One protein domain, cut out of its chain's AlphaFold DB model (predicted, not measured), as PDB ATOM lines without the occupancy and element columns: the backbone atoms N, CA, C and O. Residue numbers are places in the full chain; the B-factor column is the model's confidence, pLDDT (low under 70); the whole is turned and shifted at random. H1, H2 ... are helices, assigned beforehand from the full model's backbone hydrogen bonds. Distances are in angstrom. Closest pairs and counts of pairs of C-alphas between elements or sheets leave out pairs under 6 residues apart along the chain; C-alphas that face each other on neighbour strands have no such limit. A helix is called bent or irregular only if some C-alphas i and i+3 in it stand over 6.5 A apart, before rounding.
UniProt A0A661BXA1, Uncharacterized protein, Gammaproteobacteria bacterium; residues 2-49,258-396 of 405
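This is residues 2 to 49 and 258 to 396 of the 405 residues of an uncharacterized protein of Gammaproteobacteria bacterium (UniProt A0A661BXA1). Look for an elongated, loose bundle of long helices: H1a and H2 pack on H5 along part of their lengths, and H6 folds back from H5 as the second arm of a helical hairpin. Near the other end of H5, short H4 crosses between H1a and H2, with tiny H3 nearby. Residues 2 to 8, 258 to 264 and 390 to 396 stick out. You have 187 printed residues with six named helices, H1 to H6 in order, and no named strand: the class is all helix, the radius of gyration of the C-alphas is 20.2 A, and the spans are 67 by 38 by 29 A.

Start at H1, residues 2 to 49, assigned as one helix by its hydrogen bonds but bent: C-alphas 37 and 40 are 6.9 A apart, and its arms H1a, residues 2 to 37, and H1b, residues 40 to 49, stand at a shallow tilt of 29 degrees. Next comes H2, residues 265 to 298, only just irregular, with C-alphas 270 and 273 6.8 A apart and a kink of 37 degrees near residue 272. H3, residues 305 to 308, is close to H2 but not clearly touching; their closest C-alphas, of His 293 and Thr 307, are 8.0 A apart. H4, residues 311 to 321, touches residues 9 to 17 of H1a, about perpendicular at 74 degrees, closest at the C-alphas of Trp 13 and Ser 314, 5.3 A. The hub is H5, residues 323 to 356; H1a, H2 and H5 form an up-and-down bundle, each running against the one before. H2 touches H5 with residues 269 to 283 alone, closest at the C-alphas of Pro 273 and Tyr 345, 5.2 A. H6, residues 368 to 396, makes a hairpin with H5 at a shallow tilt of 11 degrees; their closest C-alphas, of Leu 353 and Ile 368, are 6.1 A apart. Every O i to N i+4 pair is within hydrogen-bond range in H1a, H5 and H6, against 5 of 6 in H1b, 27 of 30 in H2 and 5 of 7 in H4; H3 is too short for such a pair.

Find C-alpha 2 at (55.409, 35.533, -63.139); H1a runs 51.6 A from there. H2 spans 48.9 A, and H5 spans 49.2 A from C-alpha 323 at (67.685, 36.408, -44.899). H6 spans 42.5 A to C-alpha 396 at (65.844, 27.086, -34.511).

The C-alphas farthest apart, of Asn 2 and Asp 48, are 67.6 A apart. Residues 50 to 257 are not printed; C-alphas 49 and 258 are 30.6 A apart across this cut. The link from H5 to H6 is long, with 11 residues. Mean pLDDT of the printed part is 72.4; 77 residues are under 70, among them 2 to 21 and 286 to 331.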
ATOM      1  N   ASN A   2      54.808  35.485 -64.493       45.75
ATOM      2  CA  ASN A   2      55.409  35.533 -63.139       45.75
ATOM      3  C   ASN A   2      55.724  36.948 -62.597       45.75
ATOM      4  O   ASN A   2      55.493  37.198 -61.420       45.75
ATOM      5  N   GLU A   3      56.181  37.896 -63.424       40.69
ATOM      6  CA  GLU A   3      56.509  39.264 -62.964       40.69
ATOM      7  C   GLU A   3      55.293  40.074 -62.482       40.69
ATOM      8  O   GLU A   3      55.404  40.828 -61.518       40.69
ATOM      9  N   PHE A   4      54.116  39.879 -63.089       43.03
ATOM     10  CA  PHE A   4      52.883  40.578 -62.698       43.03
ATOM     11  C   PHE A   4      52.378  40.125 -61.319       43.03
ATOM     12  O   PHE A   4      51.940  40.945 -60.511       43.03
ATOM     13  N   TYR A   5      52.486  38.826 -61.016       51.78
ATOM     14  CA  TYR A   5      52.151  38.292 -59.693       51.78
ATOM     15  C   TYR A   5      53.130  38.784 -58.621       51.78
ATOM     16  O   TYR A   5      52.696  39.169 -57.538       51.78
ATOM     17  N   ILE A   6      54.426  38.854 -58.936       51.97
ATOM     18  CA  ILE A   6      55.461  39.340 -58.013       51.97
ATOM     19  C   ILE A   6      55.266  40.834 -57.706       51.97
ATOM     20  O   ILE A   6      55.213  41.208 -56.536       51.97
ATOM     21  N   GLN A   7      55.071  41.688 -58.718       54.78
ATOM     22  CA  GLN A   7      54.833  43.125 -58.510       54.78
ATOM     23  C   GLN A   7      53.548  43.407 -57.720       54.78
ATOM     24  O   GLN A   7      53.538  44.263 -56.833       54.78
ATOM     25  N   ARG A   8      52.464  42.665 -57.989       54.53
ATOM     26  CA  ARG A   8      51.209  42.786 -57.233       54.53
ATOM     27  C   ARG A   8      51.372  42.351 -55.775       54.53
ATOM     28  O   ARG A   8      50.830  43.012 -54.892       54.53
ATOM     29  N   HIS A   9      52.129  41.285 -55.513       53.97
ATOM     30  CA  HIS A   9      52.440  40.850 -54.151       53.97
ATOM     31  C   HIS A   9      53.306  41.861 -53.395       53.97
ATOM     32  O   HIS A   9      52.985  42.170 -52.250       53.97
ATOM     33  N   PHE A  10      54.330  42.438 -54.031       52.81
ATOM     34  CA  PHE A  10      55.146  43.496 -53.424       52.81
ATOM     35  C   PHE A  10      54.321  44.726 -53.045       52.81
ATOM     36  O   PHE A  10      54.467  45.228 -51.936       52.81
ATOM     37  N   LYS A  11      53.414  45.165 -53.923       57.31
ATOM     38  CA  LYS A  11      52.540  46.309 -53.640       57.31
ATOM     39  C   LYS A  11      51.570  46.023 -52.486       57.31
ATOM     40  O   LYS A  11      51.491  46.804 -51.548       57.31
ATOM     41  N   LEU A  12      50.905  44.863 -52.497       54.81
ATOM     42  CA  LEU A  12      50.018  44.435 -51.403       54.81
ATOM     43  C   LEU A  12      50.767  44.251 -50.075       54.81
ATOM     44  O   LEU A  12      50.208  44.492 -49.008       54.81
ATOM     45  N   TRP A  13      52.023  43.803 -50.123       56.81
ATOM     46  CA  TRP A  13      52.888  43.733 -48.950       56.81
ATOM     47  C   TRP A  13      53.223  45.120 -48.408       56.81
ATOM     48  O   TRP A  13      53.090  45.347 -47.210       56.81
ATOM     49  N   GLU A  14      53.674  46.024 -49.274       56.44
ATOM     50  CA  GLU A  14      54.088  47.369 -48.892       56.44
ATOM     51  C   GLU A  14      52.918  48.130 -48.262       56.44
ATOM     52  O   GLU A  14      53.065  48.658 -47.161       56.44
ATOM     53  N   ASP A  15      51.731  48.043 -48.868       59.34
ATOM     54  CA  ASP A  15      50.497  48.635 -48.349       59.34
ATOM     55  C   ASP A  15      50.110  48.034 -46.976       59.34
ATOM     56  O   ASP A  15      49.890  48.769 -46.008       59.34
ATOM     57  N   ASN A  16      50.100  46.702 -46.831       59.44
ATOM     58  CA  ASN A  16      49.720  46.035 -45.574       59.44
ATOM     59  C   ASN A  16      50.746  46.228 -44.447       59.44
ATOM     60  O   ASN A  16      50.377  46.428 -43.289       59.44
ATOM     61  N   ASN A  17      52.040  46.176 -44.761       60.78
ATOM     62  CA  ASN A  17      53.116  46.369 -43.794       60.78
ATOM     63  C   ASN A  17      53.194  47.837 -43.352       60.78
ATOM     64  O   ASN A  17      53.416  48.126 -42.177       60.78
ATOM     65  N   GLN A  18      52.955  48.782 -44.264       63.41
ATOM     66  CA  GLN A  18      52.877  50.197 -43.923       63.41
ATOM     67  C   GLN A  18      51.671  50.487 -43.020       63.41
ATOM     68  O   GLN A  18      51.821  51.207 -42.033       63.41
ATOM     69  N   LEU A  19      50.506  49.890 -43.294       64.69
ATOM     70  CA  LEU A  19      49.328  49.987 -42.426       64.69
ATOM     71  C   LEU A  19      49.582  49.390 -41.038       64.69
ATOM     72  O   LEU A  19      49.274  50.030 -40.035       64.69
ATOM     73  N   LEU A  20      50.193  48.208 -40.967       65.00
ATOM     74  CA  LEU A  20      50.478  47.518 -39.710       65.00
ATOM     75  C   LEU A  20      51.504  48.265 -38.853       65.00
ATOM     76  O   LEU A  20      51.269  48.477 -37.665       65.00
ATOM     77  N   ASN A  21      52.598  48.738 -39.455       65.94
ATOM     78  CA  ASN A  21      53.605  49.534 -38.752       65.94
ATOM     79  C   ASN A  21      53.034  50.872 -38.276       65.94
ATOM     80  O   ASN A  21      53.315  51.287 -37.154       65.94
ATOM     81  N   ARG A  22      52.190  51.526 -39.089       70.31
ATOM     82  CA  ARG A  22      51.483  52.748 -38.681       70.31
ATOM     83  C   ARG A  22      50.524  52.470 -37.528       70.31
ATOM     84  O   ARG A  22      50.561  53.209 -36.556       70.31
ATOM     85  N   ALA A  23      49.722  51.409 -37.593       70.12
ATOM     86  CA  ALA A  23      48.772  51.059 -36.539       70.12
ATOM     87  C   ALA A  23      49.480  50.725 -35.217       70.12
ATOM     88  O   ALA A  23      49.105  51.247 -34.169       70.12
ATOM     89  N   VAL A  24      50.540  49.917 -35.269       70.00
ATOM     90  CA  VAL A  24      51.365  49.545 -34.110       70.00
ATOM     91  C   VAL A  24      52.033  50.774 -33.491       70.00
ATOM     92  O   VAL A  24      51.884  51.015 -32.292       70.00
ATOM     93  N   PHE A  25      52.719  51.587 -34.297       73.38
ATOM     94  CA  PHE A  25      53.398  52.792 -33.819       73.38
ATOM     95  C   PHE A  25      52.412  53.815 -33.245       73.38
ATOM     96  O   PHE A  25      52.628  54.344 -32.156       73.38
ATOM     97  N   LEU A  26      51.296  54.053 -33.937       78.50
ATOM     98  CA  LEU A  26      50.258  54.978 -33.494       78.50
ATOM     99  C   LEU A  26      49.623  54.509 -32.177       78.50
ATOM    100  O   LEU A  26      49.454  55.320 -31.272       78.50
ATOM    101  N   THR A  27      49.349  53.207 -32.028       79.44
ATOM    102  CA  THR A  27      48.795  52.635 -30.787       79.44
ATOM    103  C   THR A  27      49.738  52.858 -29.609       79.44
ATOM    104  O   THR A  27      49.300  53.306 -28.553       79.44
ATOM    105  N   VAL A  28      51.037  52.613 -29.793       79.31
ATOM    106  CA  VAL A  28      52.078  52.818 -28.771       79.31
ATOM    107  C   VAL A  28      52.175  54.285 -28.368       79.31
ATOM    108  O   VAL A  28      52.116  54.601 -27.181       79.31
ATOM    109  N   VAL A  29      52.296  55.187 -29.345       84.12
ATOM    110  CA  VAL A  29      52.484  56.621 -29.092       84.12
ATOM    111  C   VAL A  29      51.243  57.236 -28.449       84.12
ATOM    112  O   VAL A  29      51.371  57.973 -27.469       84.12
ATOM    113  N   ILE A  30      50.047  56.914 -28.951       84.94
ATOM    114  CA  ILE A  30      48.786  57.394 -28.375       84.94
ATOM    115  C   ILE A  30      48.623  56.848 -26.958       84.94
ATOM    116  O   ILE A  30      48.410  57.635 -26.044       84.94
ATOM    117  N   SER A  31      48.794  55.539 -26.741       85.75
ATOM    118  CA  SER A  31      48.618  54.927 -25.415       85.75
ATOM    119  C   SER A  31      49.601  55.486 -24.390       85.75
ATOM    120  O   SER A  31      49.199  55.843 -23.287       85.75
ATOM    121  N   LEU A  32      50.876  55.648 -24.757       88.12
ATOM    122  CA  LEU A  32      51.877  56.261 -23.885       88.12
ATOM    123  C   LEU A  32      51.513  57.712 -23.541       88.12
ATOM    124  O   LEU A  32      51.604  58.124 -22.385       88.12
ATOM    125  N   THR A  33      51.077  58.483 -24.539       87.38
ATOM    126  CA  THR A  33      50.699  59.886 -24.339       87.38
ATOM    127  C   THR A  33      49.444  60.006 -23.477       87.38
ATOM    128  O   THR A  33      49.406  60.863 -22.598       87.38
ATOM    129  N   LEU A  34      48.453  59.130 -23.673       89.00
ATOM    130  CA  LEU A  34      47.250  59.051 -22.843       89.00
ATOM    131  C   LEU A  34      47.602  58.728 -21.393       89.00
ATOM    132  O   LEU A  34      47.173  59.449 -20.496       89.00
ATOM    133  N   VAL A  35      48.425  57.703 -21.160       89.50
ATOM    134  CA  VAL A  35      48.847  57.313 -19.807       89.50
ATOM    135  C   VAL A  35      49.539  58.479 -19.098       89.50
ATOM    136  O   VAL A  35      49.123  58.846 -18.006       89.50
ATOM    137  N   ILE A  36      50.543  59.100 -19.727       88.88
ATOM    138  CA  ILE A  36      51.377  60.125 -19.075       88.88
ATOM    139  C   ILE A  36      50.661  61.475 -18.946       88.88
ATOM    140  O   ILE A  36      50.766  62.131 -17.914       88.88
ATOM    141  N   LYS A  37      49.982  61.945 -20.001       88.69
ATOM    142  CA  LYS A  37      49.453  63.320 -20.045       88.69
ATOM    143  C   LYS A  37      48.009  63.451 -19.577       88.69
ATOM    144  O   LYS A  37      47.583  64.578 -19.327       88.69
ATOM    145  N   VAL A  38      47.262  62.348 -19.512       89.44
ATOM    146  CA  VAL A  38      45.816  62.376 -19.250       89.44
ATOM    147  C   VAL A  38      45.452  61.484 -18.070       89.44
ATOM    148  O   VAL A  38      44.927  61.990 -17.087       89.44
ATOM    149  N   LEU A  39      45.752  60.185 -18.134       89.25
ATOM    150  CA  LEU A  39      45.243  59.216 -17.161       89.25
ATOM    151  C   LEU A  39      45.935  59.313 -15.800       89.25
ATOM    152  O   LEU A  39      45.243  59.352 -14.792       89.25
ATOM    153  N   ASP A  40      47.266  59.389 -15.748       88.69
ATOM    154  CA  ASP A  40      47.994  59.508 -14.473       88.69
ATOM    155  C   ASP A  40      47.581  60.780 -13.699       88.69
ATOM    156  O   ASP A  40      47.130  60.664 -12.557       88.69
ATOM    157  N   PRO A  41      47.566  61.983 -14.319       89.00
ATOM    158  CA  PRO A  41      47.099  63.188 -13.634       89.00
ATOM    159  C   PRO A  41      45.608  63.157 -13.266       89.00
ATOM    160  O   PRO A  41      45.212  63.779 -12.283       89.00
ATOM    161  N   PHE A  42      44.771  62.467 -14.049       87.31
ATOM    162  CA  PHE A  42      43.344  62.312 -13.757       87.31
ATOM    163  C   PHE A  42      43.108  61.461 -12.504       87.31
ATOM    164  O   PHE A  42      42.324  61.852 -11.638       87.31
ATOM    165  N   VAL A  43      43.825  60.340 -12.365       86.44
ATOM    166  CA  VAL A  43      43.759  59.499 -11.159       86.44
ATOM    167  C   VAL A  43      44.183  60.294  -9.928       86.44
ATOM    168  O   VAL A  43      43.501  60.243  -8.906       86.44
ATOM    169  N   ASP A  44      45.261  61.070 -10.016       85.19
ATOM    170  CA  ASP A  44      45.700  61.894  -8.889       85.19
ATOM    171  C   ASP A  44      44.693  62.998  -8.536       85.19
ATOM    172  O   ASP A  44      44.413  63.206  -7.358       85.19
ATOM    173  N   LEU A  45      44.061  63.634  -9.530       83.12
ATOM    174  CA  LEU A  45      42.989  64.609  -9.295       83.12
ATOM    175  C   LEU A  45      41.773  63.981  -8.587       83.12
ATOM    176  O   LEU A  45      41.166  64.610  -7.720       83.12
ATOM    177  N   SER A  46      41.412  62.744  -8.942       79.38
ATOM    178  CA  SER A  46      40.247  62.060  -8.363       79.38
ATOM    179  C   SER A  46      40.392  61.796  -6.857       79.38
ATOM    180  O   SER A  46      39.411  61.917  -6.122       79.38
ATOM    181  N   LYS A  47      41.619  61.537  -6.379       79.44
ATOM    182  CA  LYS A  47      41.923  61.325  -4.950       79.44
ATOM    183  C   LYS A  47      41.633  62.556  -4.097       79.44
ATOM    184  O   LYS A  47      41.180  62.418  -2.964       79.44
ATOM    185  N   ASP A  48      41.870  63.747  -4.640       74.12
ATOM    186  CA  ASP A  48      41.674  65.004  -3.915       74.12
ATOM    187  C   ASP A  48      40.208  65.471  -3.922       74.12
ATOM    188  O   ASP A  48      39.746  66.060  -2.941       74.12
ATOM    189  N   ARG A  49      39.460  65.181  -4.994       71.75
ATOM    190  CA  ARG A  49      38.125  65.750  -5.247       71.75
ATOM    191  C   ARG A  49      37.016  65.177  -4.365       71.75
ATOM    192  O   ARG A  49      36.158  65.915  -3.880       71.75
ATOM    193  N   TRP A 258      38.236  61.488 -35.443       79.56
ATOM    194  CA  TRP A 258      36.993  60.716 -35.446       79.56
ATOM    195  C   TRP A 258      36.537  60.245 -34.051       79.56
ATOM    196  O   TRP A 258      35.393  59.830 -33.903       79.56
ATOM    197  N   LEU A 259      37.405  60.309 -33.032       78.19
ATOM    198  CA  LEU A 259      37.093  59.982 -31.633       78.19
ATOM    199  C   LEU A 259      36.905  61.211 -30.741       78.19
ATOM    200  O   LEU A 259      36.463  61.071 -29.598       78.19
ATOM    201  N   ARG A 260      37.247  62.407 -31.231       83.19
ATOM    202  CA  ARG A 260      37.169  63.631 -30.430       83.19
ATOM    203  C   ARG A 260      35.720  63.945 -30.060       83.19
ATOM    204  O   ARG A 260      34.830  63.853 -30.896       83.19
ATOM    205  N   GLY A 261      35.486  64.306 -28.803       79.94
ATOM    206  CA  GLY A 261      34.173  64.652 -28.251       79.94
ATOM    207  C   GLY A 261      33.235  63.467 -27.991       79.94
ATOM    208  O   GLY A 261      32.215  63.648 -27.333       79.94
ATOM    209  N   PHE A 262      33.572  62.259 -28.457       84.00
ATOM    210  CA  PHE A 262      32.759  61.057 -28.241       84.00
ATOM    211  C   PHE A 262      33.158  60.269 -26.994       84.00
ATOM    212  O   PHE A 262      32.314  59.591 -26.413       84.00
ATOM    213  N   ILE A 263      34.432  60.340 -26.601       82.56
ATOM    214  CA  ILE A 263      34.978  59.570 -25.483       82.56
ATOM    215  C   ILE A 263      35.408  60.514 -24.362       82.56
ATOM    216  O   ILE A 263      36.179  61.449 -24.591       82.56
ATOM    217  N   LYS A 264      34.933  60.228 -23.146       86.38
ATOM    218  CA  LYS A 264      35.344  60.910 -21.910       86.38
ATOM    219  C   LYS A 264      36.560  60.240 -21.265       86.38
ATOM    220  O   LYS A 264      36.797  59.051 -21.485       86.38
ATOM    221  N   ILE A 265      37.294  60.958 -20.412       84.44
ATOM    222  CA  ILE A 265      38.483  60.427 -19.715       84.44
ATOM    223  C   ILE A 265      38.151  59.157 -18.911       84.44
ATOM    224  O   ILE A 265      38.903  58.181 -18.962       84.44
ATOM    225  N   GLU A 266      36.990  59.125 -18.256       85.44
ATOM    226  CA  GLU A 266      36.480  57.993 -17.469       85.44
ATOM    227  C   GLU A 266      36.258  56.738 -18.325       85.44
ATOM    228  O   GLU A 266      36.398  55.612 -17.851       85.44
ATOM    229  N   GLN A 267      35.936  56.907 -19.607       86.56
ATOM    230  CA  GLN A 267      35.798  55.791 -20.543       86.56
ATOM    231  C   GLN A 267      37.165  55.345 -21.063       86.56
ATOM    232  O   GLN A 267      37.402  54.150 -21.225       86.56
ATOM    233  N   VAL A 268      38.095  56.281 -21.284       86.75
ATOM    234  CA  VAL A 268      39.462  55.953 -21.720       86.75
ATOM    235  C   VAL A 268      40.182  55.108 -20.675       86.75
ATOM    236  O   VAL A 268      40.796  54.108 -21.046       86.75
ATOM    237  N   ILE A 269      40.090  55.453 -19.384       87.50
ATOM    238  CA  ILE A 269      40.759  54.684 -18.320       87.50
ATOM    239  C   ILE A 269      40.238  53.237 -18.233       87.50
ATOM    240  O   ILE A 269      41.011  52.327 -17.941       87.50
ATOM    241  N   GLN A 270      38.962  53.010 -18.563       87.00
ATOM    242  CA  GLN A 270      38.334  51.682 -18.586       87.00
ATOM    243  C   GLN A 270      38.659  50.888 -19.861       87.00
ATOM    244  O   GLN A 270      38.891  49.681 -19.804       87.00
ATOM    245  N   LEU A 271      38.678  51.549 -21.022       86.00
ATOM    246  CA  LEU A 271      38.847  50.892 -22.322       86.00
ATOM    247  C   LEU A 271      40.314  50.636 -22.679       86.00
ATOM    248  O   LEU A 271      40.611  49.662 -23.375       86.00
ATOM    249  N   LEU A 272      41.241  51.481 -22.214       87.19
ATOM    250  CA  LEU A 272      42.649  51.410 -22.606       87.19
ATOM    251  C   LEU A 272      43.297  50.042 -22.306       87.19
ATOM    252  O   LEU A 272      43.937  49.504 -23.213       87.19
ATOM    253  N   PRO A 273      43.109  49.417 -21.122       86.00
ATOM    254  CA  PRO A 273      43.618  48.069 -20.873       86.00
ATOM    255  C   PRO A 273      43.124  47.030 -21.889       86.00
ATOM    256  O   PRO A 273      43.912  46.226 -22.389       86.00
ATOM    257  N   ALA A 274      41.835  47.064 -22.241       84.06
ATOM    258  CA  ALA A 274      41.245  46.122 -23.190       84.06
ATOM    259  C   ALA A 274      41.787  46.325 -24.615       84.06
ATOM    260  O   ALA A 274      42.106  45.351 -25.298       84.06
ATOM    261  N   VAL A 275      41.951  47.580 -25.048       83.25
ATOM    262  CA  VAL A 275      42.532  47.922 -26.358       83.25
ATOM    263  C   VAL A 275      43.990  47.467 -26.449       83.25
ATOM    264  O   VAL A 275      44.383  46.853 -27.443       83.25
ATOM    265  N   LEU A 276      44.787  47.707 -25.402       83.88
ATOM    266  CA  LEU A 276      46.184  47.271 -25.348       83.88
ATOM    267  C   LEU A 276      46.292  45.745 -25.413       83.88
ATOM    268  O   LEU A 276      47.055  45.222 -26.228       83.88
ATOM    269  N   LEU A 277      45.476  45.026 -24.637       81.44
ATOM    270  CA  LEU A 277      45.444  43.565 -24.665       81.44
ATOM    271  C   LEU A 277      45.009  43.026 -26.037       81.44
ATOM    272  O   LEU A 277      45.671  42.148 -26.591       81.44
ATOM    273  N   GLY A 278      43.942  43.580 -26.620       80.69
ATOM    274  CA  GLY A 278      43.454  43.202 -27.947       80.69
ATOM    275  C   GLY A 278      44.500  43.423 -29.040       80.69
ATOM    276  O   GLY A 278      44.705  42.548 -29.883       80.69
ATOM    277  N   SER A 279      45.230  44.542 -28.988       78.25
ATOM    278  CA  SER A 279      46.318  44.830 -29.930       78.25
ATOM    279  C   SER A 279      47.494  43.855 -29.790       78.25
ATOM    280  O   SER A 279      48.023  43.381 -30.796       78.25
ATOM    281  N   ALA A 280      47.864  43.479 -28.561       75.25
ATOM    282  CA  ALA A 280      48.905  42.487 -28.313       75.25
ATOM    283  C   ALA A 280      48.495  41.096 -28.830       75.25
ATOM    284  O   ALA A 280      49.271  40.450 -29.536       75.25
ATOM    285  N   ILE A 281      47.260  40.663 -28.550       78.88
ATOM    286  CA  ILE A 281      46.694  39.402 -29.053       78.88
ATOM    287  C   ILE A 281      46.694  39.388 -30.585       78.88
ATOM    288  O   ILE A 281      47.130  38.410 -31.194       78.88
ATOM    289  N   PHE A 282      46.268  40.483 -31.217       77.81
ATOM    290  CA  PHE A 282      46.265  40.623 -32.671       77.81
ATOM    291  C   PHE A 282      47.667  40.453 -33.278       77.81
ATOM    292  O   PHE A 282      47.835  39.695 -34.234       77.81
ATOM    293  N   VAL A 283      48.697  41.075 -32.690       71.88
ATOM    294  CA  VAL A 283      50.092  40.915 -33.143       71.88
ATOM    295  C   VAL A 283      50.595  39.477 -32.964       71.88
ATOM    296  O   VAL A 283      51.285  38.960 -33.844       71.88
ATOM    297  N   VAL A 284      50.213  38.787 -31.885       72.50
ATOM    298  CA  VAL A 284      50.541  37.361 -31.696       72.50
ATOM    299  C   VAL A 284      49.870  36.490 -32.762       72.50
ATOM    300  O   VAL A 284      50.533  35.636 -33.354       72.50
ATOM    301  N   PHE A 285      48.586  36.719 -33.060       75.25
ATOM    302  CA  PHE A 285      47.875  36.005 -34.128       75.25
ATOM    303  C   PHE A 285      48.519  36.218 -35.496       75.25
ATOM    304  O   PHE A 285      48.680  35.258 -36.251       75.25
ATOM    305  N   LEU A 286      48.947  37.446 -35.794       69.50
ATOM    306  CA  LEU A 286      49.719  37.739 -36.998       69.50
ATOM    307  C   LEU A 286      51.028  36.944 -37.020       69.50
ATOM    308  O   LEU A 286      51.306  36.276 -38.009       69.50
ATOM    309  N   GLY A 287      51.792  36.925 -35.924       65.44
ATOM    310  CA  GLY A 287      53.018  36.126 -35.810       65.44
ATOM    311  C   GLY A 287      52.800  34.621 -36.036       65.44
ATOM    312  O   GLY A 287      53.577  33.967 -36.741       65.44
ATOM    313  N   LEU A 288      51.714  34.063 -35.492       68.00
ATOM    314  CA  LEU A 288      51.330  32.664 -35.706       68.00
ATOM    315  C   LEU A 288      50.917  32.397 -37.159       68.00
ATOM    316  O   LEU A 288      51.348  31.391 -37.729       68.00
ATOM    317  N   SER A 289      50.131  33.294 -37.763       66.44
ATOM    318  CA  SER A 289      49.745  33.206 -39.177       66.44
ATOM    319  C   SER A 289      50.982  33.223 -40.083       66.44
ATOM    320  O   SER A 289      51.167  32.314 -40.891       66.44
ATOM    321  N   LEU A 290      51.910  34.162 -39.862       62.50
ATOM    322  CA  LEU A 290      53.186  34.253 -40.585       62.50
ATOM    323  C   LEU A 290      54.002  32.958 -40.484       62.50
ATOM    324  O   LEU A 290      54.479  32.419 -41.481       62.50
ATOM    325  N   THR A 291      54.113  32.397 -39.278       61.81
ATOM    326  CA  THR A 291      54.853  31.145 -39.051       61.81
ATOM    327  C   THR A 291      54.200  29.955 -39.759       61.81
ATOM    328  O   THR A 291      54.892  29.074 -40.279       61.81
ATOM    329  N   ARG A 292      52.861  29.905 -39.790       63.38
ATOM    330  CA  ARG A 292      52.103  28.874 -40.511       63.38
ATOM    331  C   ARG A 292      52.351  28.968 -42.016       63.38
ATOM    332  O   ARG A 292      52.646  27.946 -42.632       63.38
ATOM    333  N   HIS A 293      52.286  30.169 -42.586       60.31
ATOM    334  CA  HIS A 293      52.551  30.391 -44.012       60.31
ATOM    335  C   HIS A 293      53.990  30.066 -44.394       60.31
ATOM    336  O   HIS A 293      54.218  29.503 -45.462       60.31
ATOM    337  N   TYR A 294      54.950  30.315 -43.500       59.56
ATOM    338  CA  TYR A 294      56.363  30.006 -43.742       59.56
ATOM    339  C   TYR A 294      56.556  28.506 -43.911       59.56
ATOM    340  O   TYR A 294      57.177  28.059 -44.870       59.56
ATOM    341  N   LYS A 295      55.954  27.718 -43.013       59.62
ATOM    342  CA  LYS A 295      55.997  26.257 -43.095       59.62
ATOM    343  C   LYS A 295      55.318  25.733 -44.353       59.62
ATOM    344  O   LYS A 295      55.887  24.881 -45.013       59.62
ATOM    345  N   ILE A 296      54.155  26.268 -44.731       63.16
ATOM    346  CA  ILE A 296      53.470  25.866 -45.973       63.16
ATOM    347  C   ILE A 296      54.353  26.130 -47.201       63.16
ATOM    348  O   ILE A 296      54.416  25.288 -48.099       63.16
ATOM    349  N   TYR A 297      55.046  27.270 -47.221       60.16
ATOM    350  CA  TYR A 297      55.938  27.652 -48.312       60.16
ATOM    351  C   TYR A 297      57.193  26.766 -48.382       60.16
ATOM    352  O   TYR A 297      57.548  26.298 -49.459       60.16
ATOM    353  N   VAL A 298      57.839  26.490 -47.243       60.09
ATOM    354  CA  VAL A 298      59.027  25.617 -47.165       60.09
ATOM    355  C   VAL A 298      58.672  24.151 -47.453       60.09
ATOM    356  O   VAL A 298      59.393  23.479 -48.187       60.09
ATOM    357  N   ASP A 299      57.528  23.670 -46.964       62.66
ATOM    358  CA  ASP A 299      57.076  22.280 -47.128       62.66
ATOM    359  C   ASP A 299      56.470  21.991 -48.523       62.66
ATOM    360  O   ASP A 299      55.994  20.884 -48.776       62.66
ATOM    361  N   SER A 300      56.489  22.962 -49.451       54.28
ATOM    362  CA  SER A 300      56.120  22.799 -50.872       54.28
ATOM    363  C   SER A 300      54.711  22.228 -51.131       54.28
ATOM    364  O   SER A 300      54.482  21.530 -52.124       54.28
ATOM    365  N   LYS A 301      53.732  22.500 -50.258       55.28
ATOM    366  CA  LYS A 301      52.345  22.038 -50.459       55.28
ATOM    367  C   LYS A 301      51.548  23.017 -51.324       55.28
ATOM    368  O   LYS A 301      51.686  24.230 -51.190       55.28
ATOM    369  N   LYS A 302      50.686  22.480 -52.203       56.06
ATOM    370  CA  LYS A 302      49.765  23.256 -53.057       56.06
ATOM    371  C   LYS A 302      49.008  24.289 -52.216       56.06
ATOM    372  O   LYS A 302      48.308  23.931 -51.271       56.06
ATOM    373  N   ILE A 303      49.165  25.555 -52.580       58.34
ATOM    374  CA  ILE A 303      48.580  26.697 -51.883       58.34
ATOM    375  C   ILE A 303      47.095  26.797 -52.267       58.34
ATOM    376  O   ILE A 303      46.769  26.911 -53.448       58.34
ATOM    377  N   GLY A 304      46.194  26.733 -51.284       57.97
ATOM    378  CA  GLY A 304      44.759  26.953 -51.497       57.97
ATOM    379  C   GLY A 304      44.434  28.434 -51.730       57.97
ATOM    380  O   GLY A 304      45.158  29.315 -51.269       57.97
ATOM    381  N   SER A 305      43.324  28.731 -52.412       55.31
ATOM    382  CA  SER A 305      42.894  30.107 -52.729       55.31
ATOM    383  C   SER A 305      42.667  30.987 -51.492       55.31
ATOM    384  O   SER A 305      42.929  32.185 -51.541       55.31
ATOM    385  N   GLU A 306      42.245  30.400 -50.370       56.16
ATOM    386  CA  GLU A 306      42.090  31.097 -49.082       56.16
ATOM    387  C   GLU A 306      43.430  31.563 -48.497       56.16
ATOM    388  O   GLU A 306      43.503  32.585 -47.825       56.16
ATOM    389  N   THR A 307      44.511  30.838 -48.782       55.91
ATOM    390  CA  THR A 307      45.855  31.123 -48.268       55.91
ATOM    391  C   THR A 307      46.517  32.272 -49.045       55.91
ATOM    392  O   THR A 307      47.306  33.017 -48.477       55.91
ATOM    393  N   ILE A 308      46.173  32.445 -50.330       55.69
ATOM    394  CA  ILE A 308      46.725  33.485 -51.227       55.69
ATOM    395  C   ILE A 308      46.275  34.896 -50.825       55.69
ATOM    396  O   ILE A 308      47.013  35.862 -51.019       55.69
ATOM    397  N   ASN A 309      45.079  35.013 -50.251       54.16
ATOM    398  CA  ASN A 309      44.509  36.288 -49.818       54.16
ATOM    399  C   ASN A 309      44.856  36.642 -48.359       54.16
ATOM    400  O   ASN A 309      44.414  37.681 -47.873       54.16
ATOM    401  N   ASP A 310      45.629  35.806 -47.656       54.41
ATOM    402  CA  ASP A 310      46.043  36.079 -46.279       54.41
ATOM    403  C   ASP A 310      47.176  37.130 -46.261       54.41
ATOM    404  O   ASP A 310      48.235  36.906 -46.863       54.41
ATOM    405  N   PRO A 311      47.011  38.260 -45.544       53.91
ATOM    406  CA  PRO A 311      48.062  39.265 -45.365       53.91
ATOM    407  C   PRO A 311      49.397  38.679 -44.866       53.91
ATOM    408  O   PRO A 311      50.468  39.199 -45.187       53.91
ATOM    409  N   GLY A 312      49.346  37.572 -44.116       54.84
ATOM    410  CA  GLY A 312      50.510  36.846 -43.621       54.84
ATOM    411  C   GLY A 312      51.358  36.199 -44.723       54.84
ATOM    412  O   GLY A 312      52.582  36.156 -44.604       54.84
ATOM    413  N   MET A 313      50.777  35.754 -45.839       55.34
ATOM    414  CA  MET A 313      51.557  35.125 -46.917       55.34
ATOM    415  C   MET A 313      52.546  36.118 -47.554       55.34
ATOM    416  O   MET A 313      53.704  35.777 -47.806       55.34
ATOM    417  N   SER A 314      52.119  37.370 -47.720       52.31
ATOM    418  CA  SER A 314      52.917  38.444 -48.324       52.31
ATOM    419  C   SER A 314      54.149  38.813 -47.482       52.31
ATOM    420  O   SER A 314      55.261  38.956 -47.991       52.31
ATOM    421  N   SER A 315      53.967  38.902 -46.161       54.69
ATOM    422  CA  SER A 315      55.034  39.218 -45.196       54.69
ATOM    423  C   SER A 315      55.999  38.057 -44.956       54.69
ATOM    424  O   SER A 315      57.171  38.259 -44.636       54.69
ATOM    425  N   THR A 316      55.529  36.827 -45.143       56.28
ATOM    426  CA  THR A 316      56.360  35.632 -44.998       56.28
ATOM    427  C   THR A 316      57.340  35.467 -46.158       56.28
ATOM    428  O   THR A 316      58.509  35.147 -45.947       56.28
ATOM    429  N   TRP A 317      56.890  35.762 -47.377       52.88
ATOM    430  CA  TRP A 317      57.730  35.766 -48.573       52.88
ATOM    431  C   TRP A 317      58.887  36.781 -48.473       52.88
ATOM    432  O   TRP A 317      60.025  36.488 -48.840       52.88
ATOM    433  N   THR A 318      58.643  37.950 -47.873       52.50
ATOM    434  CA  THR A 318      59.679  38.971 -47.631       52.50
ATOM    435  C   THR A 318      60.667  38.583 -46.531       52.50
ATOM    436  O   THR A 318      61.849  38.902 -46.651       52.50
ATOM    437  N   LEU A 319      60.231  37.885 -45.475       54.69
ATOM    438  CA  LEU A 319      61.133  37.347 -44.442       54.69
ATOM    439  C   LEU A 319      62.090  36.294 -45.019       54.69
ATOM    440  O   LEU A 319      63.280  36.312 -44.709       54.69
ATOM    441  N   ILE A 320      61.593  35.444 -45.923       56.41
ATOM    442  CA  ILE A 320      62.401  34.461 -46.658       56.41
ATOM    443  C   ILE A 320      63.474  35.158 -47.513       56.41
ATOM    444  O   ILE A 320      64.631  34.742 -47.497       56.41
ATOM    445  N   HIS A 321      63.130  36.251 -48.205       54.66
ATOM    446  CA  HIS A 321      64.076  36.986 -49.057       54.66
ATOM    447  C   HIS A 321      65.049  37.912 -48.308       54.66
ATOM    448  O   HIS A 321      66.148  38.158 -48.803       54.66
ATOM    449  N   ARG A 322      64.694  38.420 -47.119       54.50
ATOM    450  CA  ARG A 322      65.560  39.295 -46.300       54.50
ATOM    451  C   ARG A 322      66.683  38.556 -45.561       54.50
ATOM    452  O   ARG A 322      67.543  39.205 -44.963       54.50
ATOM    453  N   GLY A 323      66.684  37.225 -45.580       54.72
ATOM    454  CA  GLY A 323      67.685  36.408 -44.899       54.72
ATOM    455  C   GLY A 323      67.606  36.477 -43.366       54.72
ATOM    456  O   GLY A 323      66.662  37.005 -42.769       54.72
ATOM    457  N   PHE A 324      68.618  35.908 -42.710       60.97
ATOM    458  CA  PHE A 324      68.656  35.733 -41.253       60.97
ATOM    459  C   PHE A 324      68.593  37.061 -40.477       60.97
ATOM    460  O   PHE A 324      67.855  37.174 -39.499       60.97
ATOM    461  N   THR A 325      69.318  38.086 -40.931       60.06
ATOM    462  CA  THR A 325      69.409  39.390 -40.254       60.06
ATOM    463  C   THR A 325      68.084  40.150 -40.261       60.06
ATOM    464  O   THR A 325      67.677  40.673 -39.224       60.06
ATOM    465  N   GLY A 326      67.364  40.169 -41.389       59.25
ATOM    466  CA  GLY A 326      66.045  40.798 -41.467       59.25
ATOM    467  C   GLY A 326      64.993  40.076 -40.625       59.25
ATOM    468  O   GLY A 326      64.191  40.726 -39.959       59.25
ATOM    469  N   THR A 327      65.044  38.742 -40.581       63.38
ATOM    470  CA  THR A 327      64.150  37.929 -39.740       63.38
ATOM    471  C   THR A 327      64.397  38.165 -38.248       63.38
ATOM    472  O   THR A 327      63.447  38.321 -37.476       63.38
ATOM    473  N   LEU A 328      65.668  38.249 -37.840       64.81
ATOM    474  CA  LEU A 328      66.053  38.547 -36.463       64.81
ATOM    475  C   LEU A 328      65.567  39.939 -36.036       64.81
ATOM    476  O   LEU A 328      64.938  40.070 -34.990       64.81
ATOM    477  N   LEU A 329      65.795  40.966 -36.862       64.12
ATOM    478  CA  LEU A 329      65.419  42.347 -36.547       64.12
ATOM    479  C   LEU A 329      63.897  42.526 -36.441       64.12
ATOM    480  O   LEU A 329      63.414  43.175 -35.514       64.12
ATOM    481  N   THR A 330      63.127  41.892 -37.332       66.50
ATOM    482  CA  THR A 330      61.659  41.876 -37.252       66.50
ATOM    483  C   THR A 330      61.160  41.142 -36.003       66.50
ATOM    484  O   THR A 330      60.246  41.625 -35.337       66.50
ATOM    485  N   SER A 331      61.787  40.023 -35.630       69.31
ATOM    486  CA  SER A 331      61.431  39.281 -34.411       69.31
ATOM    487  C   SER A 331      61.695  40.106 -33.149       69.31
ATOM    488  O   SER A 331      60.833  40.189 -32.276       69.31
ATOM    489  N   VAL A 332      62.852  40.773 -33.072       71.00
ATOM    490  CA  VAL A 332      63.191  41.673 -31.958       71.00
ATOM    491  C   VAL A 332      62.194  42.829 -31.869       71.00
ATOM    492  O   VAL A 332      61.711  43.117 -30.778       71.00
ATOM    493  N   ALA A 333      61.822  43.450 -32.993       72.88
ATOM    494  CA  ALA A 333      60.850  44.544 -33.006       72.88
ATOM    495  C   ALA A 333      59.471  44.119 -32.464       72.88
ATOM    496  O   ALA A 333      58.894  44.830 -31.640       72.88
ATOM    497  N   TYR A 334      58.965  42.943 -32.858       73.38
ATOM    498  CA  TYR A 334      57.705  42.417 -32.323       73.38
ATOM    499  C   TYR A 334      57.796  42.062 -30.837       73.38
ATOM    500  O   TYR A 334      56.861  42.350 -30.093       73.38
ATOM    501  N   VAL A 335      58.913  41.488 -30.381       75.88
ATOM    502  CA  VAL A 335      59.123  41.193 -28.953       75.88
ATOM    503  C   VAL A 335      59.159  42.482 -28.132       75.88
ATOM    504  O   VAL A 335      58.472  42.568 -27.117       75.88
ATOM    505  N   VAL A 336      59.894  43.503 -28.583       80.25
ATOM    506  CA  VAL A 336      59.940  44.817 -27.922       80.25
ATOM    507  C   VAL A 336      58.548  45.443 -27.867       80.25
ATOM    508  O   VAL A 336      58.150  45.929 -26.811       80.25
ATOM    509  N   PHE A 337      57.779  45.378 -28.958       79.44
ATOM    510  CA  PHE A 337      56.393  45.846 -28.974       79.44
ATOM    511  C   PHE A 337      55.522  45.103 -27.955       79.44
ATOM    512  O   PHE A 337      54.814  45.741 -27.184       79.44
ATOM    513  N   ILE A 338      55.594  43.769 -27.908       80.06
ATOM    514  CA  ILE A 338      54.814  42.949 -26.972       80.06
ATOM    515  C   ILE A 338      55.161  43.299 -25.517       80.06
ATOM    516  O   ILE A 338      54.258  43.493 -24.707       80.06
ATOM    517  N   VAL A 339      56.452  43.430 -25.192       82.62
ATOM    518  CA  VAL A 339      56.914  43.813 -23.846       82.62
ATOM    519  C   VAL A 339      56.457  45.228 -23.485       82.62
ATOM    520  O   VAL A 339      55.986  45.458 -22.373       82.62
ATOM    521  N   PHE A 340      56.552  46.175 -24.416       83.69
ATOM    522  CA  PHE A 340      56.141  47.555 -24.176       83.69
ATOM    523  C   PHE A 340      54.621  47.691 -24.004       83.69
ATOM    524  O   PHE A 340      54.161  48.334 -23.060       83.69
ATOM    525  N   SER A 341      53.833  47.042 -24.865       82.75
ATOM    526  CA  SER A 341      52.374  46.987 -24.742       82.75
ATOM    527  C   SER A 341      51.940  46.314 -23.442       82.75
ATOM    528  O   SER A 341      50.988  46.772 -22.817       82.75
ATOM    529  N   TRP A 342      52.666  45.284 -22.988       86.00
ATOM    530  CA  TRP A 342      52.438  44.665 -21.681       86.00
ATOM    531  C   TRP A 342      52.692  45.638 -20.524       86.00
ATOM    532  O   TRP A 342      51.855  45.772 -19.635       86.00
ATOM    533  N   ALA A 343      53.806  46.374 -20.553       86.75
ATOM    534  CA  ALA A 343      54.117  47.370 -19.527       86.75
ATOM    535  C   ALA A 343      53.059  48.490 -19.466       86.75
ATOM    536  O   ALA A 343      52.620  48.875 -18.380       86.75
ATOM    537  N   LEU A 344      52.605  48.980 -20.626       87.44
ATOM    538  CA  LEU A 344      51.511  49.951 -20.699       87.44
ATOM    539  C   LEU A 344      50.184  49.370 -20.210       87.44
ATOM    540  O   LEU A 344      49.429  50.077 -19.543       87.44
ATOM    541  N   TYR A 345      49.899  48.105 -20.519       88.50
ATOM    542  CA  TYR A 345      48.716  47.408 -20.032       88.50
ATOM    543  C   TYR A 345      48.720  47.337 -18.502       88.50
ATOM    544  O   TYR A 345      47.765  47.800 -17.883       88.50
ATOM    545  N   GLU A 346      49.807  46.864 -17.883       88.88
ATOM    546  CA  GLU A 346      49.910  46.804 -16.420       88.88
ATOM    547  C   GLU A 346      49.761  48.187 -15.781       88.88
ATOM    548  O   GLU A 346      49.023  48.341 -14.805       88.88
ATOM    549  N   ARG A 347      50.414  49.212 -16.348       89.31
ATOM    550  CA  ARG A 347      50.282  50.589 -15.857       89.31
ATOM    551  C   ARG A 347      48.840  51.079 -15.960       89.31
ATOM    552  O   ARG A 347      48.344  51.672 -15.008       89.31
ATOM    553  N   SER A 348      48.166  50.811 -17.076       88.00
ATOM    554  CA  SER A 348      46.779  51.226 -17.310       88.00
ATOM    555  C   SER A 348      45.805  50.518 -16.366       88.00
ATOM    556  O   SER A 348      44.929  51.172 -15.809       88.00
ATOM    557  N   VAL A 349      45.985  49.215 -16.115       87.75
ATOM    558  CA  VAL A 349      45.187  48.473 -15.121       87.75
ATOM    559  C   VAL A 349      45.448  48.995 -13.707       87.75
ATOM    560  O   VAL A 349      44.505  49.180 -12.946       87.75
ATOM    561  N   GLY A 350      46.700  49.299 -13.353       87.88
ATOM    562  CA  GLY A 350      47.023  49.902 -12.057       87.88
ATOM    563  C   GLY A 350      46.365  51.273 -11.853       87.88
ATOM    564  O   GLY A 350      45.841  51.552 -10.777       87.88
ATOM    565  N   LEU A 351      46.342  52.116 -12.891       89.12
ATOM    566  CA  LEU A 351      45.623  53.394 -12.869       89.12
ATOM    567  C   LEU A 351      44.112  53.192 -12.719       89.12
ATOM    568  O   LEU A 351      43.495  53.860 -11.893       89.12
ATOM    569  N   LEU A 352      43.536  52.239 -13.455       88.38
ATOM    570  CA  LEU A 352      42.124  51.877 -13.352       88.38
ATOM    571  C   LEU A 352      41.753  51.400 -11.942       88.38
ATOM    572  O   LEU A 352      40.748  51.847 -11.407       88.38
ATOM    573  N   LEU A 353      42.566  50.540 -11.321       87.50
ATOM    574  CA  LEU A 353      42.347  50.057  -9.953       87.50
ATOM    575  C   LEU A 353      42.413  51.195  -8.925       87.50
ATOM    576  O   LEU A 353      41.565  51.270  -8.039       87.50
ATOM    577  N   ASN A 354      43.386  52.100  -9.061       86.56
ATOM    578  CA  ASN A 354      43.512  53.271  -8.187       86.56
ATOM    579  C   ASN A 354      42.314  54.219  -8.320       86.56
ATOM    580  O   ASN A 354      41.824  54.741  -7.318       86.56
ATOM    581  N   TRP A 355      41.843  54.434  -9.549       86.56
ATOM    582  CA  TRP A 355      40.646  55.224  -9.803       86.56
ATOM    583  C   TRP A 355      39.399  54.544  -9.239       86.56
ATOM    584  O   TRP A 355      38.678  55.177  -8.486       86.56
ATOM    585  N   LEU A 356      39.204  53.246  -9.488       84.44
ATOM    586  CA  LEU A 356      38.080  52.455  -8.970       84.44
ATOM    587  C   LEU A 356      37.990  52.434  -7.441       84.44
ATOM    588  O   LEU A 356      36.896  52.420  -6.886       84.44
ATOM    589  N   ALA A 357      39.137  52.416  -6.760       80.69
ATOM    590  CA  ALA A 357      39.199  52.508  -5.304       80.69
ATOM    591  C   ALA A 357      38.745  53.878  -4.773       80.69
ATOM    592  O   ALA A 357      38.405  53.997  -3.597       80.69
ATOM    593  N   THR A 358      38.761  54.896  -5.631       76.50
ATOM    594  CA  THR A 358      38.438  56.281  -5.298       76.50
ATOM    595  C   THR A 358      37.012  56.616  -5.749       76.50
ATOM    596  O   THR A 358      36.197  56.996  -4.916       76.50
ATOM    597  N   ASP A 359      36.680  56.400  -7.026       71.00
ATOM    598  CA  ASP A 359      35.402  56.748  -7.656       71.00
ATOM    599  C   ASP A 359      34.800  55.577  -8.469       71.00
ATOM    600  O   ASP A 359      35.176  55.356  -9.625       71.00
ATOM    601  N   PRO A 360      33.857  54.804  -7.904       67.31
ATOM    602  CA  PRO A 360      33.195  53.720  -8.625       67.31
ATOM    603  C   PRO A 360      31.924  54.158  -9.379       67.31
ATOM    604  O   PRO A 360      31.229  53.290  -9.910       67.31
ATOM    605  N   ALA A 361      31.571  55.453  -9.403       61.38
ATOM    606  CA  ALA A 361      30.229  55.903  -9.790       61.38
ATOM    607  C   ALA A 361      29.865  55.647 -11.268       61.38
ATOM    608  O   ALA A 361      28.694  55.416 -11.561       61.38
ATOM    609  N   ASP A 362      30.851  55.606 -12.175       63.62
ATOM    610  CA  ASP A 362      30.640  55.551 -13.634       63.62
ATOM    611  C   ASP A 362      31.369  54.375 -14.331       63.62
ATOM    612  O   ASP A 362      31.915  54.516 -15.432       63.62
ATOM    613  N   VAL A 363      31.414  53.188 -13.709       71.75
ATOM    614  CA  VAL A 363      32.188  52.041 -14.241       71.75
ATOM    615  C   VAL A 363      31.312  50.938 -14.826       71.75
ATOM    616  O   VAL A 363      30.337  50.507 -14.220       71.75
ATOM    617  N   TRP A 364      31.712  50.409 -15.989       67.38
ATOM    618  CA  TRP A 364      31.072  49.242 -16.612       67.38
ATOM    619  C   TRP A 364      31.299  47.947 -15.816       67.38
ATOM    620  O   TRP A 364      30.448  47.061 -15.818       67.38
ATOM    621  N   VAL A 365      32.437  47.835 -15.122       68.44
ATOM    622  CA  VAL A 365      32.764  46.736 -14.200       68.44
ATOM    623  C   VAL A 365      33.398  47.326 -12.941       68.44
ATOM    624  O   VAL A 365      34.593  47.617 -12.920       68.44
ATOM    625  N   SER A 366      32.599  47.494 -11.887       64.75
ATOM    626  CA  SER A 366      33.000  48.134 -10.621       64.75
ATOM    627  C   SER A 366      33.834  47.244  -9.688       64.75
ATOM    628  O   SER A 366      34.287  47.682  -8.632       64.75
ATOM    629  N   SER A 367      34.058  45.979 -10.050       76.88
ATOM    630  CA  SER A 367      34.722  45.014  -9.176       76.88
ATOM    631  C   SER A 367      36.247  45.143  -9.260       76.88
ATOM    632  O   SER A 367      36.871  44.603 -10.172       76.88
ATOM    633  N   ILE A 368      36.864  45.795  -8.269       79.44
ATOM    634  CA  ILE A 368      38.333  45.856  -8.091       79.44
ATOM    635  C   ILE A 368      38.943  44.447  -8.145       79.44
ATOM    636  O   ILE A 368      39.930  44.208  -8.836       79.44
ATOM    637  N   THR A 369      38.298  43.484  -7.483       81.62
ATOM    638  CA  THR A 369      38.716  42.074  -7.453       81.62
ATOM    639  C   THR A 369      38.712  41.412  -8.830       81.62
ATOM    640  O   THR A 369      39.567  40.575  -9.097       81.62
ATOM    641  N   PHE A 370      37.793  41.789  -9.726       83.12
ATOM    642  CA  PHE A 370      37.755  41.246 -11.083       83.12
ATOM    643  C   PHE A 370      38.988  41.691 -11.866       83.12
ATOM    644  O   PHE A 370      39.675  40.859 -12.453       83.12
ATOM    645  N   TRP A 371      39.295  42.989 -11.833       82.69
ATOM    646  CA  TRP A 371      40.447  43.553 -12.534       82.69
ATOM    647  C   TRP A 371      41.780  43.065 -11.964       82.69
ATOM    648  O   TRP A 371      42.709  42.829 -12.732       82.69
ATOM    649  N   ASP A 372      41.862  42.838 -10.652       83.81
ATOM    650  CA  ASP A 372      43.050  42.267 -10.014       83.81
ATOM    651  C   ASP A 372      43.263  40.794 -10.417       83.81
ATOM    652  O   ASP A 372      44.336  40.418 -10.891       83.81
ATOM    653  N   ILE A 373      42.212  39.962 -10.362       84.69
ATOM    654  CA  ILE A 373      42.267  38.573 -10.858       84.69
ATOM    655  C   ILE A 373      42.637  38.546 -12.345       84.69
ATOM    656  O   ILE A 373      43.466  37.736 -12.766       84.69
ATOM    657  N   PHE A 374      42.055  39.439 -13.146       83.31
ATOM    658  CA  PHE A 374      42.326  39.539 -14.577       83.31
ATOM    659  C   PHE A 374      43.775  39.959 -14.866       83.31
ATOM    660  O   PHE A 374      44.416  39.395 -15.756       83.31
ATOM    661  N   LEU A 375      44.336  40.883 -14.080       85.56
ATOM    662  CA  LEU A 375      45.747  41.266 -14.152       85.56
ATOM    663  C   LEU A 375      46.663  40.079 -13.841       85.56
ATOM    664  O   LEU A 375      47.601  39.819 -14.595       85.56
ATOM    665  N   TRP A 376      46.383  39.333 -12.771       86.50
ATOM    666  CA  TRP A 376      47.165  38.154 -12.390       86.50
ATOM    667  C   TRP A 376      47.074  37.020 -13.412       86.50
ATOM    668  O   TRP A 376      48.100  36.442 -13.777       86.50
ATOM    669  N   ALA A 377      45.876  36.741 -13.930       84.81
ATOM    670  CA  ALA A 377      45.679  35.783 -15.015       84.81
ATOM    671  C   ALA A 377      46.457  36.204 -16.271       84.81
ATOM    672  O   ALA A 377      47.137  35.384 -16.893       84.81
ATOM    673  N   GLY A 378      46.431  37.499 -16.601       82.75
ATOM    674  CA  GLY A 378      47.226  38.075 -17.677       82.75
ATOM    675  C   GLY A 378      48.732  37.898 -17.455       82.75
ATOM    676  O   GLY A 378      49.420  37.435 -18.361       82.75
ATOM    677  N   ARG A 379      49.249  38.208 -16.256       86.06
ATOM    678  CA  ARG A 379      50.671  38.035 -15.892       86.06
ATOM    679  C   ARG A 379      51.125  36.593 -16.074       86.06
ATOM    680  O   ARG A 379      52.162  36.352 -16.689       86.06
ATOM    681  N   ALA A 380      50.334  35.638 -15.589       85.19
ATOM    682  CA  ALA A 380      50.613  34.218 -15.770       85.19
ATOM    683  C   ALA A 380      50.661  33.843 -17.263       85.19
ATOM    684  O   ALA A 380      51.618  33.208 -17.712       85.19
ATOM    685  N   GLY A 381      49.681  34.299 -18.051       83.44
ATOM    686  CA  GLY A 381      49.649  34.086 -19.500       83.44
ATOM    687  C   GLY A 381      50.849  34.700 -20.231       83.44
ATOM    688  O   GLY A 381      51.441  34.057 -21.099       83.44
ATOM    689  N   PHE A 382      51.257  35.912 -19.851       82.62
ATOM    690  CA  PHE A 382      52.401  36.607 -20.438       82.62
ATOM    691  C   PHE A 382      53.724  35.883 -20.163       82.62
ATOM    692  O   PHE A 382      54.529  35.698 -21.076       82.62
ATOM    693  N   VAL A 383      53.930  35.393 -18.936       84.44
ATOM    694  CA  VAL A 383      55.108  34.582 -18.585       84.44
ATOM    695  C   VAL A 383      55.150  33.297 -19.414       84.44
ATOM    696  O   VAL A 383      56.190  32.975 -19.988       84.44
ATOM    697  N   VAL A 384      54.021  32.592 -19.544       83.88
ATOM    698  CA  VAL A 384      53.925  31.388 -20.391       83.88
ATOM    699  C   VAL A 384      54.276  31.708 -21.847       83.88
ATOM    700  O   VAL A 384      55.027  30.962 -22.477       83.88
ATOM    701  N   LEU A 385      53.796  32.836 -22.373       80.19
ATOM    702  CA  LEU A 385      54.075  33.291 -23.735       80.19
ATOM    703  C   LEU A 385      55.562  33.625 -23.952       80.19
ATOM    704  O   LEU A 385      56.133  33.219 -24.968       80.19
ATOM    705  N   LEU A 386      56.221  34.287 -22.996       79.81
ATOM    706  CA  LEU A 386      57.667  34.541 -23.048       79.81
ATOM    707  C   LEU A 386      58.482  33.241 -23.008       79.81
ATOM    708  O   LEU A 386      59.405  33.071 -23.807       79.81
ATOM    709  N   VAL A 387      58.122  32.300 -22.128       81.62
ATOM    710  CA  VAL A 387      58.770  30.978 -22.044       81.62
ATOM    711  C   VAL A 387      58.587  30.199 -23.350       81.62
ATOM    712  O   VAL A 387      59.538  29.609 -23.870       81.62
ATOM    713  N   PHE A 388      57.389  30.234 -23.934       78.75
ATOM    714  CA  PHE A 388      57.110  29.607 -25.224       78.75
ATOM    715  C   PHE A 388      57.948  30.217 -26.360       78.75
ATOM    716  O   PHE A 388      58.537  29.485 -27.157       78.75
ATOM    717  N   MET A 389      58.064  31.547 -26.422       70.56
ATOM    718  CA  MET A 389      58.912  32.209 -27.418       70.56
ATOM    719  C   MET A 389      60.397  31.864 -27.235       70.56
ATOM    720  O   MET A 389      61.068  31.513 -28.209       70.56
ATOM    721  N   ALA A 390      60.906  31.889 -26.000       71.75
ATOM    722  CA  ALA A 390      62.303  31.572 -25.697       71.75
ATOM    723  C   ALA A 390      62.673  30.118 -26.052       71.75
ATOM    724  O   ALA A 390      63.729  29.858 -26.632       71.75
ATOM    725  N   THR A 391      61.789  29.160 -25.756       74.06
ATOM    726  CA  THR A 391      62.001  27.734 -26.072       74.06
ATOM    727  C   THR A 391      61.960  27.454 -27.579       74.06
ATOM    728  O   THR A 391      62.772  26.674 -28.089       74.06
ATOM    729  N   ARG A 392      61.081  28.133 -28.328       65.38
ATOM    730  CA  ARG A 392      61.021  28.045 -29.797       65.38
ATOM    731  C   ARG A 392      62.258  28.632 -30.477       65.38
ATOM    732  O   ARG A 392      62.779  27.997 -31.390       65.38
ATOM    733  N   LEU A 393      62.768  29.773 -30.007       59.38
ATOM    734  CA  LEU A 393      64.005  30.382 -30.522       59.38
ATOM    735  C   LEU A 393      65.213  29.441 -30.384       59.38
ATOM    736  O   LEU A 393      65.965  29.261 -31.339       59.38
ATOM    737  N   LYS A 394      65.342  28.759 -29.236       55.03
ATOM    738  CA  LYS A 394      66.424  27.791 -28.967       55.03
ATOM    739  C   LYS A 394      66.370  26.545 -29.865       55.03
ATOM    740  O   LYS A 394      67.383  25.891 -30.076       55.03
ATOM    741  N   SER A 395      65.195  26.230 -30.412       51.19
ATOM    742  CA  SER A 395      64.983  25.083 -31.307       51.19
ATOM    743  C   SER A 395      65.341  25.380 -32.772       51.19
ATOM    744  O   SER A 395      65.484  24.450 -33.560       51.19
ATOM    745  N   CYS A 396      65.485  26.657 -33.152       47.25
ATOM    746  CA  CYS A 396      65.844  27.086 -34.511       47.25
ATOM    747  C   CYS A 396      67.351  27.334 -34.706       47.25
ATOM    748  O   CYS A 396      67.795  27.522 -35.838       47.25
TER     749      CYS A 396